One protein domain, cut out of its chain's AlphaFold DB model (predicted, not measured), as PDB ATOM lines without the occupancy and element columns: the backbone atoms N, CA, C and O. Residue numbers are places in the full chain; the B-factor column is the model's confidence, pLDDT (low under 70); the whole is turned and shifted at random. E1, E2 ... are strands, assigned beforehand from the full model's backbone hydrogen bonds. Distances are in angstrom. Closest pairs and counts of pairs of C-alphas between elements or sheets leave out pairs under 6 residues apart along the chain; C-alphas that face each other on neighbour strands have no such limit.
ATOM      1  N   SER A  64     -11.505 -38.877 -40.894       86.88
ATOM      2  CA  SER A  64     -10.778 -37.760 -41.510       86.88
ATOM      3  C   SER A  64     -10.440 -36.610 -40.565       86.88
ATOM      4  O   SER A  64      -9.818 -35.651 -41.014       86.88
ATOM      5  N   THR A  65     -10.886 -36.628 -39.305       88.31
ATOM      6  CA  THR A  65     -10.743 -35.447 -38.441       88.31
ATOM      7  C   THR A  65      -9.398 -35.389 -37.739       88.31
ATOM      8  O   THR A  65      -8.802 -34.319 -37.672       88.31
ATOM      9  N   SER A  66      -8.926 -36.505 -37.186       90.62
ATOM     10  CA  SER A  66      -7.667 -36.529 -36.445       90.62
ATOM     11  C   SER A  66      -7.070 -37.934 -36.402       90.62
ATOM     12  O   SER A  66      -7.733 -38.920 -36.738       90.62
ATOM     13  N   ILE A  67      -5.804 -37.996 -35.987       93.56
ATOM     14  CA  ILE A  67      -5.063 -39.219 -35.687       93.56
ATOM     15  C   ILE A  67      -4.484 -39.075 -34.281       93.56
ATOM     16  O   ILE A  67      -3.946 -38.021 -33.939       93.56
ATOM     17  N   PHE A  68      -4.557 -40.129 -33.475       94.06
ATOM     18  CA  PHE A  68      -3.893 -40.174 -32.173       94.06
ATOM     19  C   PHE A  68      -3.210 -41.518 -31.943       94.06
ATOM     20  O   PHE A  68      -3.550 -42.518 -32.570       94.06
ATOM     21  N   GLU A  69      -2.241 -41.522 -31.032       95.56
ATOM     22  CA  GLU A  69      -1.572 -42.730 -30.560       95.56
ATOM     23  C   GLU A  69      -2.037 -43.053 -29.141       95.56
ATOM     24  O   GLU A  69      -2.098 -42.162 -28.289       95.56
ATOM     25  N   HIS A  70      -2.335 -44.322 -28.877       96.75
ATOM     26  CA  HIS A  70      -2.557 -44.841 -27.533       96.75
ATOM     27  C   HIS A  70      -2.045 -46.274 -27.420       96.75
ATOM     28  O   HIS A  70      -2.265 -47.083 -28.316       96.75
ATOM     29  N   SER A  71      -1.363 -46.595 -26.319       96.12
ATOM     30  CA  SER A  71      -0.741 -47.906 -26.095       96.12
ATOM     31  C   SER A  71       0.118 -48.419 -27.273       96.12
ATOM     32  O   SER A  71       0.146 -49.616 -27.565       96.12
ATOM     33  N   GLY A  72       0.819 -47.522 -27.977       96.00
ATOM     34  CA  GLY A  72       1.676 -47.865 -29.120       96.00
ATOM     35  C   GLY A  72       0.928 -48.153 -30.426       96.00
ATOM     36  O   GLY A  72       1.566 -48.490 -31.424       96.00
ATOM     37  N   LYS A  73      -0.398 -48.002 -30.438       97.00
ATOM     38  CA  LYS A  73      -1.267 -48.146 -31.609       97.00
ATOM     39  C   LYS A  73      -1.768 -46.788 -32.073       97.00
ATOM     40  O   LYS A  73      -1.876 -45.858 -31.276       97.00
ATOM     41  N   PHE A  74      -2.082 -46.672 -33.358       97.00
ATOM     42  CA  PHE A  74      -2.514 -45.421 -33.975       97.00
ATOM     43  C   PHE A  74      -3.941 -45.552 -34.482       97.00
ATOM     44  O   PHE A  74      -4.309 -46.581 -35.041       97.00
ATOM     45  N   TYR A  75      -4.732 -44.497 -34.312       95.38
ATOM     46  CA  TYR A  75      -6.157 -44.517 -34.619       95.38
ATOM     47  C   TYR A  75      -6.569 -43.279 -35.409       95.38
ATOM     48  O   TYR A  75      -6.208 -42.164 -35.037       95.38
ATOM     49  N   ALA A  76      -7.362 -43.471 -36.463       94.06
ATOM     50  CA  ALA A  76      -7.961 -42.419 -37.283       94.06
ATOM     51  C   ALA A  76      -9.486 -42.375 -37.090       94.06
ATOM     52  O   ALA A  76     -10.132 -43.420 -37.000       94.06
ATOM     53  N   PHE A  77     -10.091 -41.183 -37.035       87.94
ATOM     54  CA  PHE A  77     -11.500 -41.043 -36.624       87.94
ATOM     55  C   PHE A  77     -12.122 -39.674 -36.975       87.94
ATOM     56  O   PHE A  77     -11.400 -38.730 -37.311       87.94
ATOM     57  N   ALA A  78     -13.464 -39.566 -36.926       82.00
ATOM     58  CA  ALA A  78     -14.203 -38.333 -37.264       82.00
ATOM     59  C   ALA A  78     -15.498 -38.047 -36.464       82.00
ATOM     60  O   ALA A  78     -16.419 -37.427 -36.991       82.00
ATOM     61  N   GLN A  79     -15.589 -38.447 -35.190       83.81
ATOM     62  CA  GLN A  79     -16.721 -38.154 -34.273       83.81
ATOM     63  C   GLN A  79     -18.065 -38.814 -34.580       83.81
ATOM     64  O   GLN A  79     -18.990 -38.680 -33.784       83.81
ATOM     65  N   ASN A  80     -18.202 -39.524 -35.695       84.94
ATOM     66  CA  ASN A  80     -19.457 -40.169 -36.075       84.94
ATOM     67  C   ASN A  80     -19.412 -41.701 -36.014       84.94
ATOM     68  O   ASN A  80     -20.432 -42.341 -36.250       84.94
ATOM     69  N   HIS A  81     -18.249 -42.274 -35.697       89.12
ATOM     70  CA  HIS A  81     -18.047 -43.707 -35.520       89.12
ATOM     71  C   HIS A  81     -16.909 -43.996 -34.527       89.12
ATOM     72  O   HIS A  81     -16.238 -43.070 -34.054       89.12
ATOM     73  N   LEU A  82     -16.709 -45.272 -34.192       92.75
ATOM     74  CA  LEU A  82     -15.549 -45.745 -33.441       92.75
ATOM     75  C   LEU A  82     -14.230 -45.419 -34.170       92.75
ATOM     76  O   LEU A  82     -14.210 -45.355 -35.404       92.75
ATOM     77  N   PRO A  83     -13.119 -45.205 -33.440       93.75
ATOM     78  CA  PRO A  83     -11.813 -45.022 -34.053       93.75
ATOM     79  C   PRO A  83     -11.373 -46.259 -34.828       93.75
ATOM     80  O   PRO A  83     -11.523 -47.383 -34.358       93.75
ATOM     81  N   GLN A  84     -10.777 -46.034 -35.991       95.25
ATOM     82  CA  GLN A  84     -10.216 -47.080 -36.831       95.25
ATOM     83  C   GLN A  84      -8.723 -47.213 -36.543       95.25
ATOM     84  O   GLN A  84      -7.989 -46.235 -36.706       95.25
ATOM     85  N   GLU A  85      -8.259 -48.392 -36.138       96.25
ATOM     86  CA  GLU A  85      -6.828 -48.644 -35.962       96.25
ATOM     87  C   GLU A  85      -6.114 -48.633 -37.326       96.25
ATOM     88  O   GLU A  85      -6.639 -49.111 -38.337       96.25
ATOM     89  N   ILE A  86      -4.914 -48.054 -37.365       97.38
ATOM     90  CA  ILE A  86      -4.046 -48.013 -38.541       97.38
ATOM     91  C   ILE A  86      -2.629 -48.455 -38.172       97.38
ATOM     92  O   ILE A  86      -2.085 -48.055 -37.140       97.38
ATOM     93  N   ASP A  87      -1.996 -49.237 -39.043       97.19
ATOM     94  CA  ASP A  87      -0.563 -49.507 -38.927       97.19
ATOM     95  C   ASP A  87       0.219 -48.263 -39.369       97.19
ATOM     96  O   ASP A  87       0.088 -47.796 -40.500       97.19
ATOM     97  N   ILE A  88       1.049 -47.702 -38.493       95.25
ATOM     98  CA  ILE A  88       1.735 -46.433 -38.778       95.25
ATOM     99  C   ILE A  88       2.833 -46.551 -39.849       95.25
ATOM    100  O   ILE A  88       3.208 -45.553 -40.466       95.25
ATOM    101  N   PHE A  89       3.351 -47.753 -40.106       94.00
ATOM    102  CA  PHE A  89       4.414 -47.983 -41.079       94.00
ATOM    103  C   PHE A  89       3.855 -48.306 -42.465       94.00
ATOM    104  O   PHE A  89       4.361 -47.797 -43.471       94.00
ATOM    105  N   THR A  90       2.823 -49.144 -42.555       96.25
ATOM    106  CA  THR A  90       2.191 -49.563 -43.815       96.25
ATOM    107  C   THR A  90       1.021 -48.661 -44.215       96.25
ATOM    108  O   THR A  90       0.729 -48.559 -45.409       96.25
ATOM    109  N   LEU A  91       0.426 -47.945 -43.252       96.88
ATOM    110  CA  LEU A  91      -0.852 -47.224 -43.342       96.88
ATOM    111  C   LEU A  91      -2.047 -48.135 -43.651       96.88
ATOM    112  O   LEU A  91      -3.067 -47.675 -44.165       96.88
ATOM    113  N   GLU A  92      -1.921 -49.435 -43.381       97.38
ATOM    114  CA  GLU A  92      -3.033 -50.373 -43.501       97.38
ATOM    115  C   GLU A  92      -4.095 -50.097 -42.450       97.38
ATOM    116  O   GLU A  92      -3.798 -49.809 -41.294       97.38
ATOM    117  N   THR A  93      -5.348 -50.168 -42.886       97.06
ATOM    118  CA  THR A  93      -6.508 -50.050 -42.011       97.06
ATOM    119  C   THR A  93      -6.767 -51.391 -41.343       97.06
ATOM    120  O   THR A  93      -6.909 -52.398 -42.038       97.06
ATOM    121  N   LEU A  94      -6.810 -51.386 -40.015       96.38
ATOM    122  CA  LEU A  94      -7.053 -52.549 -39.167       96.38
ATOM    123  C   LEU A  94      -8.499 -52.509 -38.654       96.38
ATOM    124  O   LEU A  94      -9.380 -52.053 -39.377       96.38
ATOM    125  N   GLU A  95      -8.775 -53.007 -37.451       93.88
ATOM    126  CA  GLU A  95     -10.127 -53.076 -36.885       93.88
ATOM    127  C   GLU A  95     -10.560 -51.764 -36.211       93.88
ATOM    128  O   GLU A  95      -9.761 -50.850 -35.983       93.88
ATOM    129  N   GLU A  96     -11.857 -51.648 -35.938       94.44
ATOM    130  CA  GLU A  96     -12.402 -50.565 -35.121       94.44
ATOM    131  C   GLU A  96     -12.112 -50.834 -33.639       94.44
ATOM    132  O   GLU A  96     -12.086 -51.982 -33.199       94.44
ATOM    133  N   TRP A  97     -11.903 -49.779 -32.854       94.88
ATOM    134  CA  TRP A  97     -11.537 -49.905 -31.447       94.88
ATOM    135  C   TRP A  97     -12.695 -49.541 -30.515       94.88
ATOM    136  O   TRP A  97     -12.997 -48.367 -30.293       94.88
ATOM    137  N   ASP A  98     -13.317 -50.570 -29.941       94.75
ATOM    138  CA  ASP A  98     -14.447 -50.488 -29.002       94.75
ATOM    139  C   ASP A  98     -14.058 -50.800 -27.541       94.75
ATOM    140  O   ASP A  98     -14.914 -50.948 -26.666       94.75
ATOM    141  N   VAL A  99     -12.752 -50.892 -27.261       95.62
ATOM    142  CA  VAL A  99     -12.201 -51.238 -25.942       95.62
ATOM    143  C   VAL A  99     -12.743 -52.586 -25.438       95.62
ATOM    144  O   VAL A  99     -13.280 -52.682 -24.334       95.62
ATOM    145  N   ASN A 100     -12.619 -53.634 -26.258       94.38
ATOM    146  CA  ASN A 100     -13.112 -54.986 -25.960       94.38
ATOM    147  C   ASN A 100     -14.630 -55.012 -25.695       94.38
ATOM    148  O   ASN A 100     -15.110 -55.685 -24.780       94.38
ATOM    149  N   GLY A 101     -15.380 -54.217 -26.459       95.06
ATOM    150  CA  GLY A 101     -16.827 -54.049 -26.329       95.06
ATOM    151  C   GLY A 101     -17.289 -53.223 -25.123       95.06
ATOM    152  O   GLY A 101     -18.494 -53.111 -24.887       95.06
ATOM    153  N   ALA A 102     -16.381 -52.637 -24.334       95.94
ATOM    154  CA  ALA A 102     -16.755 -51.813 -23.180       95.94
ATOM    155  C   ALA A 102     -17.267 -50.414 -23.582       95.94
ATOM    156  O   ALA A 102     -17.977 -49.749 -22.811       95.94
ATOM    157  N   TRP A 103     -16.916 -49.953 -24.785       95.44
ATOM    158  CA  TRP A 103     -17.300 -48.655 -25.318       95.44
ATOM    159  C   TRP A 103     -18.207 -48.779 -26.546       95.44
ATOM    160  O   TRP A 103     -17.971 -49.576 -27.442       95.44
ATOM    161  N   ASP A 104     -19.253 -47.958 -26.590       90.94
ATOM    162  CA  ASP A 104     -20.394 -48.090 -27.506       90.94
ATOM    163  C   ASP A 104     -20.777 -46.764 -28.187       90.94
ATOM    164  O   ASP A 104     -21.858 -46.645 -28.762       90.94
ATOM    165  N   ARG A 105     -19.919 -45.740 -28.106       90.69
ATOM    166  CA  ARG A 105     -20.175 -44.407 -28.675       90.69
ATOM    167  C   ARG A 105     -19.060 -43.984 -29.638       90.69
ATOM    168  O   ARG A 105     -17.911 -44.377 -29.451       90.69
ATOM    169  N   PRO A 106     -19.328 -43.103 -30.611       88.75
ATOM    170  CA  PRO A 106     -18.259 -42.414 -31.329       88.75
ATOM    171  C   PRO A 106     -17.331 -41.657 -30.371       88.75
ATOM    172  O   PRO A 106     -17.797 -41.087 -29.384       88.75
ATOM    173  N   PHE A 107     -16.032 -41.619 -30.659       85.12
ATOM    174  CA  PHE A 107     -15.080 -40.820 -29.878       85.12
ATOM    175  C   PHE A 107     -15.136 -39.354 -30.330       85.12
ATOM    176  O   PHE A 107     -15.078 -39.075 -31.527       85.12
ATOM    177  N   THR A 108     -15.162 -38.399 -29.398       80.06
ATOM    178  CA  THR A 108     -14.930 -36.976 -29.721       80.06
ATOM    179  C   THR A 108     -13.537 -36.761 -30.286       80.06
ATOM    180  O   THR A 108     -12.605 -37.409 -29.814       80.06
ATOM    181  N   SER A 109     -13.385 -35.789 -31.193       74.06
ATOM    182  CA  SER A 109     -12.231 -35.561 -32.084       74.06
ATOM    183  C   SER A 109     -10.844 -35.457 -31.471       74.06
ATOM    184  O   SER A 109      -9.872 -35.474 -32.222       74.06
ATOM    185  N   HIS A 110     -10.735 -35.311 -30.158       87.00
ATOM    186  CA  HIS A 110      -9.474 -35.023 -29.492       87.00
ATOM    187  C   HIS A 110      -9.416 -35.713 -28.124       87.00
ATOM    188  O   HIS A 110      -9.476 -35.041 -27.093       87.00
ATOM    189  N   PRO A 111      -9.310 -37.055 -28.076       92.94
ATOM    190  CA  PRO A 111      -9.058 -37.745 -26.821       92.94
ATOM    191  C   PRO A 111      -7.706 -37.290 -26.255       92.94
ATOM    192  O   PRO A 111      -6.778 -36.965 -27.003       92.94
ATOM    193  N   LYS A 112      -7.582 -37.233 -24.927       95.25
ATOM    194  CA  LYS A 112      -6.389 -36.684 -24.265       95.25
ATOM    195  C   LYS A 112      -5.780 -37.698 -23.316       95.25
ATOM    196  O   LYS A 112      -6.481 -38.279 -22.492       95.25
ATOM    197  N   LYS A 113      -4.459 -37.861 -23.392       95.50
ATOM    198  CA  LYS A 113      -3.711 -38.632 -22.398       95.50
ATOM    199  C   LYS A 113      -3.656 -37.864 -21.078       95.50
ATOM    200  O   LYS A 113      -3.265 -36.696 -21.052       95.50
ATOM    201  N   ALA A 114      -4.035 -38.523 -19.991       95.56
ATOM    202  CA  ALA A 114      -3.944 -37.998 -18.644       95.56
ATOM    203  C   ALA A 114      -2.462 -37.839 -18.242       95.56
ATOM    204  O   ALA A 114      -1.677 -38.790 -18.367       95.56
ATOM    205  N   PRO A 115      -2.042 -36.654 -17.758       94.25
ATOM    206  CA  PRO A 115      -0.660 -36.435 -17.354       94.25
ATOM    207  C   PRO A 115      -0.245 -37.369 -16.208       94.25
ATOM    208  O   PRO A 115      -0.860 -37.365 -15.146       94.25
ATOM    209  N   GLY A 116       0.838 -38.124 -16.402       93.88
ATOM    210  CA  GLY A 116       1.462 -38.964 -15.371       93.88
ATOM    211  C   GLY A 116       0.996 -40.422 -15.330       93.88
ATOM    212  O   GLY A 116       1.810 -41.273 -14.989       93.88
ATOM    213  N   THR A 117      -0.249 -40.734 -15.711       94.62
ATOM    214  CA  THR A 117      -0.756 -42.124 -15.734       94.62
ATOM    215  C   THR A 117      -0.685 -42.760 -17.119       94.62
ATOM    216  O   THR A 117      -0.554 -43.976 -17.228       94.62
ATOM    217  N   GLY A 118      -0.752 -41.950 -18.180       94.50
ATOM    218  CA  GLY A 118      -0.823 -42.446 -19.556       94.50
ATOM    219  C   GLY A 118      -2.199 -42.991 -19.947       94.50
ATOM    220  O   GLY A 118      -2.350 -43.472 -21.064       94.50
ATOM    221  N   GLU A 119      -3.198 -42.899 -19.066       97.19
ATOM    222  CA  GLU A 119      -4.593 -43.225 -19.374       97.19
ATOM    223  C   GLU A 119      -5.154 -42.275 -20.435       97.19
ATOM    224  O   GLU A 119      -4.727 -41.126 -20.535       97.19
ATOM    225  N   LEU A 120      -6.133 -42.726 -21.212       96.94
ATOM    226  CA  LEU A 120      -6.773 -41.923 -22.248       96.94
ATOM    227  C   LEU A 120      -8.171 -41.503 -21.803       96.94
ATOM    228  O   LEU A 120      -9.041 -42.342 -21.582       96.94
ATOM    229  N   VAL A 121      -8.398 -40.199 -21.709       96.81
ATOM    230  CA  VAL A 121      -9.720 -39.631 -21.450       96.81
ATOM    231  C   VAL A 121     -10.428 -39.402 -22.777       96.81
ATOM    232  O   VAL A 121      -9.887 -38.765 -23.687       96.81
ATOM    233  N   ILE A 122     -11.658 -39.900 -22.859       95.56
ATOM    234  CA  ILE A 122     -12.509 -39.823 -24.043       95.56
ATOM    235  C   ILE A 122     -13.883 -39.263 -23.676       95.56
ATOM    236  O   ILE A 122     -14.353 -39.409 -22.547       95.56
ATOM    237  N   ILE A 123     -14.547 -38.645 -24.648       95.00
ATOM    238  CA  ILE A 123     -15.966 -38.299 -24.574       95.00
ATOM    239  C   ILE A 123     -16.671 -39.006 -25.731       95.00
ATOM    240  O   ILE A 123     -16.106 -39.149 -26.815       95.00
ATOM    241  N   GLY A 124     -17.901 -39.447 -25.495       94.19
ATOM    242  CA  GLY A 124     -18.810 -39.927 -26.527       94.19
ATOM    243  C   GLY A 124     -20.112 -39.152 -26.495       94.19
ATOM    244  O   GLY A 124     -20.632 -38.858 -25.415       94.19
ATOM    245  N   ILE A 125     -20.621 -38.821 -27.679       92.62
ATOM    246  CA  ILE A 125     -21.862 -38.070 -27.868       92.62
ATOM    247  C   ILE A 125     -22.844 -38.946 -28.636       92.62
ATOM    248  O   ILE A 125     -22.466 -39.604 -29.603       92.62
ATOM    249  N   ASP A 126     -24.104 -38.937 -28.215       89.81
ATOM    250  CA  ASP A 126     -25.178 -39.664 -28.880       89.81
ATOM    251  C   ASP A 126     -26.474 -38.848 -28.920       89.81
ATOM    252  O   ASP A 126     -26.735 -38.014 -28.050       89.81
ATOM    253  N   GLY A 127     -27.304 -39.112 -29.930       88.00
ATOM    254  CA  GLY A 127     -28.629 -38.508 -30.061       88.00
ATOM    255  C   GLY A 127     -29.638 -38.982 -29.008       88.00
ATOM    256  O   GLY A 127     -30.678 -38.350 -28.832       88.00
ATOM    257  N   GLN A 128     -29.348 -40.075 -28.296       88.56
ATOM    258  CA  GLN A 128     -30.184 -40.681 -27.262       88.56
ATOM    259  C   GLN A 128     -29.511 -40.617 -25.886       88.56
ATOM    260  O   GLN A 128     -28.288 -40.685 -25.760       88.56
ATOM    261  N   ARG A 129     -30.315 -40.525 -24.817       91.62
ATOM    262  CA  ARG A 129     -29.786 -40.518 -23.444       91.62
ATOM    263  C   ARG A 129     -29.081 -41.853 -23.120       91.62
ATOM    264  O   ARG A 129     -29.625 -42.898 -23.468       91.62
ATOM    265  N   PRO A 130     -27.939 -41.843 -22.404       94.50
ATOM    266  CA  PRO A 130     -27.178 -40.668 -21.970       94.50
ATOM    267  C   PRO A 130     -26.510 -39.959 -23.158       94.50
ATOM    268  O   PRO A 130     -25.802 -40.600 -23.934       94.50
ATOM    269  N   PHE A 131     -26.744 -38.644 -23.281       93.62
ATOM    270  CA  PHE A 131     -26.313 -37.865 -24.449       93.62
ATOM    271  C   PHE A 131     -24.802 -37.693 -24.514       93.62
ATOM    272  O   PHE A 131     -24.243 -37.642 -25.601       93.62
ATOM    273  N   ILE A 132     -24.154 -37.559 -23.354       94.75
ATOM    274  CA  ILE A 132     -22.719 -37.313 -23.259       94.75
ATOM    275  C   ILE A 132     -22.157 -38.186 -22.149       94.75
ATOM    276  O   ILE A 132     -22.569 -38.085 -20.990       94.75
ATOM    277  N   VAL A 133     -21.216 -39.044 -22.519       96.06
ATOM    278  CA  VAL A 133     -20.548 -39.978 -21.615       96.06
ATOM    279  C   VAL A 133     -19.055 -39.691 -21.640       96.06
ATOM    280  O   VAL A 133     -18.474 -39.551 -22.712       96.06
ATOM    281  N   ALA A 134     -18.432 -39.624 -20.467       96.00
ATOM    282  CA  ALA A 134     -16.984 -39.600 -20.327       96.00
ATOM    283  C   ALA A 134     -16.446 -41.001 -20.052       96.00
ATOM    284  O   ALA A 134     -17.012 -41.741 -19.246       96.00
ATOM    285  N   GLY A 135     -15.347 -41.344 -20.714       96.44
ATOM    286  CA  GLY A 135     -14.613 -42.585 -20.525       96.44
ATOM    287  C   GLY A 135     -13.172 -42.326 -20.104       96.44
ATOM    288  O   GLY A 135     -12.582 -41.314 -20.485       96.44
ATOM    289  N   VAL A 136     -12.599 -43.249 -19.335       97.00
ATOM    290  CA  VAL A 136     -11.155 -43.307 -19.069       97.00
ATOM    291  C   VAL A 136     -10.678 -44.704 -19.422       97.00
ATOM    292  O   VAL A 136     -11.146 -45.674 -18.830       97.00
ATOM    293  N   ILE A 137      -9.780 -44.798 -20.396       97.81
ATOM    294  CA  ILE A 137      -9.169 -46.045 -20.848       97.81
ATOM    295  C   ILE A 137      -7.790 -46.177 -20.203       97.81
ATOM    296  O   ILE A 137      -7.027 -45.210 -20.151       97.81
ATOM    297  N   SER A 138      -7.461 -47.374 -19.734       97.88
ATOM    298  CA  SER A 138      -6.157 -47.714 -19.167       97.88
ATOM    299  C   SER A 138      -4.997 -47.430 -20.132       97.88
ATOM    300  O   SER A 138      -5.157 -47.405 -21.355       97.88
ATOM    301  N   ALA A 139      -3.795 -47.231 -19.583       97.56
ATOM    302  CA  ALA A 139      -2.595 -46.918 -20.365       97.56
ATOM    303  C   ALA A 139      -2.206 -48.010 -21.385       97.56
ATOM    304  O   ALA A 139      -1.586 -47.701 -22.398       97.56
ATOM    305  N   ASP A 140      -2.599 -49.263 -21.135       96.75
ATOM    306  CA  ASP A 140      -2.412 -50.405 -22.042       96.75
ATOM    307  C   ASP A 140      -3.520 -50.534 -23.110       96.75
ATOM    308  O   ASP A 140      -3.498 -51.454 -23.921       96.75
ATOM    309  N   GLY A 141      -4.517 -49.643 -23.095       96.38
ATOM    310  CA  GLY A 141      -5.593 -49.590 -24.085       96.38
ATOM    311  C   GLY A 141      -6.655 -50.689 -23.975       96.38
ATOM    312  O   GLY A 141      -7.566 -50.714 -24.803       96.38
ATOM    313  N   ASN A 142      -6.580 -51.579 -22.979       95.94
ATOM    314  CA  ASN A 142      -7.422 -52.782 -22.933       95.94
ATOM    315  C   ASN A 142      -8.649 -52.663 -22.027       95.94
ATOM    316  O   ASN A 142      -9.589 -53.446 -22.167       95.94
ATOM    317  N   THR A 143      -8.648 -51.724 -21.080       97.44
ATOM    318  CA  THR A 143      -9.685 -51.631 -20.048       97.44
ATOM    319  C   THR A 143     -10.320 -50.250 -20.040       97.44
ATOM    320  O   THR A 143      -9.629 -49.235 -19.981       97.44
ATOM    321  N   LEU A 144     -11.651 -50.206 -20.030       97.44
ATOM    322  CA  LEU A 144     -12.395 -48.991 -19.720       97.44
ATOM    323  C   LEU A 144     -12.521 -48.854 -18.196       97.44
ATOM    324  O   LEU A 144     -13.446 -49.388 -17.585       97.44
ATOM    325  N   SER A 145     -11.572 -48.150 -17.582       96.12
ATOM    326  CA  SER A 145     -11.487 -47.939 -16.131       96.12
ATOM    327  C   SER A 145     -12.693 -47.177 -15.577       96.12
ATOM    328  O   SER A 145     -13.171 -47.464 -14.479       96.12
ATOM    329  N   HIS A 146     -13.207 -46.207 -16.339       95.88
ATOM    330  CA  HIS A 146     -14.375 -45.415 -15.960       95.88
ATOM    331  C   HIS A 146     -15.285 -45.156 -17.159       95.88
ATOM    332  O   HIS A 146     -14.805 -44.893 -18.258       95.88
ATOM    333  N   LYS A 147     -16.602 -45.161 -16.917       96.69
ATOM    334  CA  LYS A 147     -17.649 -44.734 -17.854       96.69
ATOM    335  C   LYS A 147     -18.715 -43.971 -17.073       96.69
ATOM    336  O   LYS A 147     -19.358 -44.542 -16.196       96.69
ATOM    337  N   VAL A 148     -18.880 -42.680 -17.346       96.44
ATOM    338  CA  VAL A 148     -19.742 -41.791 -16.553       96.44
ATOM    339  C   VAL A 148     -20.648 -40.976 -17.463       96.44
ATOM    340  O   VAL A 148     -20.178 -40.250 -18.332       96.44
ATOM    341  N   ASP A 149     -21.956 -41.062 -17.233       96.94
ATOM    342  CA  ASP A 149     -22.935 -40.150 -17.827       96.94
ATOM    343  C   ASP A 149     -22.793 -38.758 -17.198       96.94
ATOM    344  O   ASP A 149     -22.985 -38.602 -15.989       96.94
ATOM    345  N   LEU A 150     -22.490 -37.754 -18.023       95.12
ATOM    346  CA  LEU A 150     -22.294 -36.369 -17.586       95.12
ATOM    347  C   LEU A 150     -23.604 -35.615 -17.319       95.12
ATOM    348  O   LEU A 150     -23.574 -34.443 -16.950       95.12
ATOM    349  N   LYS A 151     -24.760 -36.268 -17.495       95.75
ATOM    350  CA  LYS A 151     -26.096 -35.753 -17.149       95.75
ATOM    351  C   LYS A 151     -26.494 -34.477 -17.890       95.75
ATOM    352  O   LYS A 151     -27.339 -33.717 -17.417       95.75
ATOM    353  N   PHE A 152     -25.953 -34.269 -19.089       94.31
ATOM    354  CA  PHE A 152     -26.374 -33.171 -19.953       94.31
ATOM    355  C   PHE A 152     -27.865 -33.290 -20.302       94.31
ATOM    356  O   PHE A 152     -28.418 -34.376 -20.522       94.31
ATOM    357  N   ASN A 153     -28.547 -32.147 -20.344       93.75
ATOM    358  CA  ASN A 153     -29.977 -32.090 -20.643       93.75
ATOM    359  C   ASN A 153     -30.282 -32.031 -22.149       93.75
ATOM    360  O   ASN A 153     -31.426 -32.297 -22.514       93.75
ATOM    361  N   ARG A 154     -29.274 -31.748 -22.983       93.69
ATOM    362  CA  ARG A 154     -29.343 -31.622 -24.444       93.69
ATOM    363  C   ARG A 154     -28.103 -32.227 -25.102       93.69
ATOM    364  O   ARG A 154     -27.064 -32.343 -24.451       93.69
ATOM    365  N   VAL A 155     -28.201 -32.551 -26.388       92.75
ATOM    366  CA  VAL A 155     -27.037 -32.932 -27.195       92.75
ATOM    367  C   VAL A 155     -26.299 -31.657 -27.586       92.75
ATOM    368  O   VAL A 155     -26.818 -30.836 -28.345       92.75
ATOM    369  N   THR A 156     -25.100 -31.471 -27.042       92.38
ATOM    370  CA  THR A 156     -24.182 -30.397 -27.434       92.38
ATOM    371  C   THR A 156     -22.956 -31.003 -28.097       92.38
ATOM    372  O   THR A 156     -22.490 -32.071 -27.693       92.38
ATOM    373  N   LEU A 157     -22.454 -30.345 -29.139       90.12
ATOM    374  CA  LEU A 157     -21.239 -30.775 -29.806       90.12
ATOM    375  C   LEU A 157     -20.026 -30.355 -28.969       90.12
ATOM    376  O   LEU A 157     -19.623 -29.193 -28.969       90.12
ATOM    377  N   ILE A 158     -19.420 -31.327 -28.290       91.00
ATOM    378  CA  ILE A 158     -18.135 -31.165 -27.605       91.00
ATOM    379  C   ILE A 158     -17.045 -31.655 -28.549       91.00
ATOM    380  O   ILE A 158     -16.805 -32.853 -28.674       91.00
ATOM    381  N   HIS A 159     -16.394 -30.719 -29.233       89.88
ATOM    382  CA  HIS A 159     -15.328 -31.065 -30.168       89.88
ATOM    383  C   HIS A 159     -14.001 -31.383 -29.462       89.88
ATOM    384  O   HIS A 159     -13.267 -32.266 -29.898       89.88
ATOM    385  N   GLU A 160     -13.695 -30.663 -28.380       89.81
ATOM    386  CA  GLU A 160     -12.390 -30.660 -27.711       89.81
ATOM    387  C   GLU A 160     -12.557 -30.643 -26.183       89.81
ATOM    388  O   GLU A 160     -13.503 -30.044 -25.659       89.81
ATOM    389  N   ILE A 161     -11.619 -31.278 -25.476       93.25
ATOM    390  CA  ILE A 161     -11.554 -31.339 -24.013       93.25
ATOM    391  C   ILE A 161     -10.161 -30.970 -23.495       93.25
ATOM    392  O   ILE A 161      -9.136 -31.209 -24.131       93.25
ATOM    393  N   GLY A 162     -10.115 -30.420 -22.285       95.00
ATOM    394  CA  GLY A 162      -8.881 -30.267 -21.519       95.00
ATOM    395  C   GLY A 162      -8.748 -31.374 -20.479       95.00
ATOM    396  O   GLY A 162      -9.730 -31.733 -19.835       95.00
ATOM    397  N   VAL A 163      -7.537 -31.887 -20.264       95.81
ATOM    398  CA  VAL A 163      -7.251 -32.843 -19.183       95.81
ATOM    399  C   VAL A 163      -6.040 -32.367 -18.399       95.81
ATOM    400  O   VAL A 163      -5.005 -32.014 -18.960       95.81
ATOM    401  N   THR A 164      -6.186 -32.349 -17.081       94.94
ATOM    402  CA  THR A 164      -5.129 -32.038 -16.115       94.94
ATOM    403  C   THR A 164      -4.921 -33.242 -15.198       94.94
ATOM    404  O   THR A 164      -5.661 -34.216 -15.272       94.94
ATOM    405  N   GLN A 165      -3.963 -33.171 -14.273       92.38
ATOM    406  CA  GLN A 165      -3.768 -34.237 -13.278       92.38
ATOM    407  C   GLN A 165      -4.996 -34.489 -12.383       92.38
ATOM    408  O   GLN A 165      -5.081 -35.542 -11.762       92.38
ATOM    409  N   LYS A 166      -5.911 -33.517 -12.251       93.06
ATOM    410  CA  LYS A 166      -7.038 -33.592 -11.300       93.06
ATOM    411  C   LYS A 166      -8.414 -33.390 -11.926       93.06
ATOM    412  O   LYS A 166      -9.407 -33.776 -11.322       93.06
ATOM    413  N   TYR A 167      -8.483 -32.755 -13.091       94.88
ATOM    414  CA  TYR A 167      -9.736 -32.303 -13.685       94.88
ATOM    415  C   TYR A 167      -9.774 -32.546 -15.186       94.88
ATOM    416  O   TYR A 167      -8.797 -32.265 -15.888       94.88
ATOM    417  N   ASN A 168     -10.953 -32.949 -15.648       94.69
ATOM    418  CA  ASN A 168     -11.362 -32.894 -17.043       94.69
ATOM    419  C   ASN A 168     -12.162 -31.603 -17.249       94.69
ATOM    420  O   ASN A 168     -13.125 -31.341 -16.529       94.69
ATOM    421  N   VAL A 169     -11.748 -30.785 -18.210       95.06
ATOM    422  CA  VAL A 169     -12.379 -29.513 -18.566       95.06
ATOM    423  C   VAL A 169     -13.183 -29.725 -19.840       95.06
ATOM    424  O   VAL A 169     -12.622 -30.031 -20.891       95.06
ATOM    425  N   ILE A 170     -14.498 -29.559 -19.737       93.50
ATOM    426  CA  ILE A 170     -15.447 -29.772 -20.831       93.50
ATOM    427  C   ILE A 170     -16.155 -28.449 -21.102       93.50
ATOM    428  O   ILE A 170     -16.724 -27.850 -20.192       93.50
ATOM    429  N   MET A 171     -16.102 -27.990 -22.351       91.38
ATOM    430  CA  MET A 171     -16.730 -26.737 -22.767       91.38
ATOM    431  C   MET A 171     -18.141 -27.012 -23.296       91.38
ATOM    432  O   MET A 171     -18.300 -27.597 -24.366       91.38
ATOM    433  N   ASP A 172     -19.164 -26.585 -22.550       91.88
ATOM    434  CA  ASP A 172     -20.557 -26.611 -23.011       91.88
ATOM    435  C   ASP A 172     -20.833 -25.406 -23.924       91.88
ATOM    436  O   ASP A 172     -21.192 -24.317 -23.471       91.88
ATOM    437  N   CYS A 173     -20.624 -25.600 -25.223       89.69
ATOM    438  CA  CYS A 173     -20.865 -24.588 -26.246       89.69
ATOM    439  C   CYS A 173     -22.334 -24.601 -26.730       89.69
ATOM    440  O   CYS A 173     -23.029 -25.611 -26.607       89.69
ATOM    441  N   PRO A 174     -22.838 -23.505 -27.331       91.50
ATOM    442  CA  PRO A 174     -24.233 -23.409 -27.779       91.50
ATOM    443  C   PRO A 174     -24.540 -24.167 -29.086       91.50
ATOM    444  O   PRO A 174     -25.641 -24.041 -29.619       91.50
ATOM    445  N   LEU A 175     -23.601 -24.953 -29.623       92.00
ATOM    446  CA  LEU A 175     -23.822 -25.746 -30.832       92.00
ATOM    447  C   LEU A 175     -24.510 -27.068 -30.476       92.00
ATOM    448  O   LEU A 175     -23.876 -28.011 -30.010       92.00
ATOM    449  N   THR A 176     -25.821 -27.126 -30.693       92.25
ATOM    450  CA  THR A 176     -26.670 -28.247 -30.265       92.25
ATOM    451  C   THR A 176     -27.280 -29.005 -31.434       92.25
ATOM    452  O   THR A 176     -27.701 -28.384 -32.415       92.25
ATOM    453  N   VAL A 177     -27.458 -30.312 -31.257       89.69
ATOM    454  CA  VAL A 177     -28.237 -31.168 -32.160       89.69
ATOM    455  C   VAL A 177     -29.606 -31.427 -31.531       89.69
ATOM    456  O   VAL A 177     -29.695 -31.876 -30.391       89.69
ATOM    457  N   ASP A 178     -30.681 -31.136 -32.264       90.50
ATOM    458  CA  ASP A 178     -32.056 -31.335 -31.800       90.50
ATOM    459  C   ASP A 178     -32.879 -32.040 -32.884       90.50
ATOM    460  O   ASP A 178     -33.210 -31.465 -33.922       90.50
ATOM    461  N   MET A 179     -33.215 -33.307 -32.627       87.25
ATOM    462  CA  MET A 179     -34.004 -34.122 -33.550       87.25
ATOM    463  C   MET A 179     -35.444 -33.629 -33.695       87.25
ATOM    464  O   MET A 179     -36.015 -33.756 -34.775       87.25
TER     465      MET A 179
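Overview. This is residues 64 to 179 of the 187 residues of an uncharacterized protein of Vitis vinifera (UniProt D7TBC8). There is little regular structure: the strongly twisted sheet E1-E2-E3-E4 makes one end, the sheet E5-E6-E7 lies near the middle, and the hairpin E8-E9 sits near E5. The printed part has 116 residues, 41 of them in nine named strands, E1 to E9, with antiparallel sheets and no named helix: all strand. It is compact, radius of gyration of the C-alphas 13.9 A, spanning 42 by 32 by 22 A.

Arrangement. E1, residues 66 to 70, E2, 73 to 77, E3, 84 to 86, and E4, 93 to 96, form a meander, each strand the antiparallel neighbour of the one before. Within hydrogen-bond range are N 68 and O 75, 3.1 A, N 76 and O 84, 2.8 A, and N 85 and O 95, 2.9 A. E5, 120 to 125, E6, 132 to 137, and E7, 144 to 149, form another, with N 122 and O 135 at 2.9 A and N 134 and O 148 at 2.8 A. E8, 161 to 163, and E9, 168 to 170, are a hairpin, with N 162 and O 169 at 2.9 A. The closest C-alphas of E5 and E8, Val 121 and Val 163, are 7.6 A apart.

Along the chain. E5 measures 16.6 A from first to last C-alpha, E6 16.3 A. C-alpha 66 begins E1 at (-7.667, -36.529, -36.445); C-alpha 170 ends E9 at (-15.447, -29.772, -20.831).

Size, cuts and confidence. The links E4 to E5 and E7 to E8 are long. The printed part has no cut; no printed residue is under 70 in pLDDT.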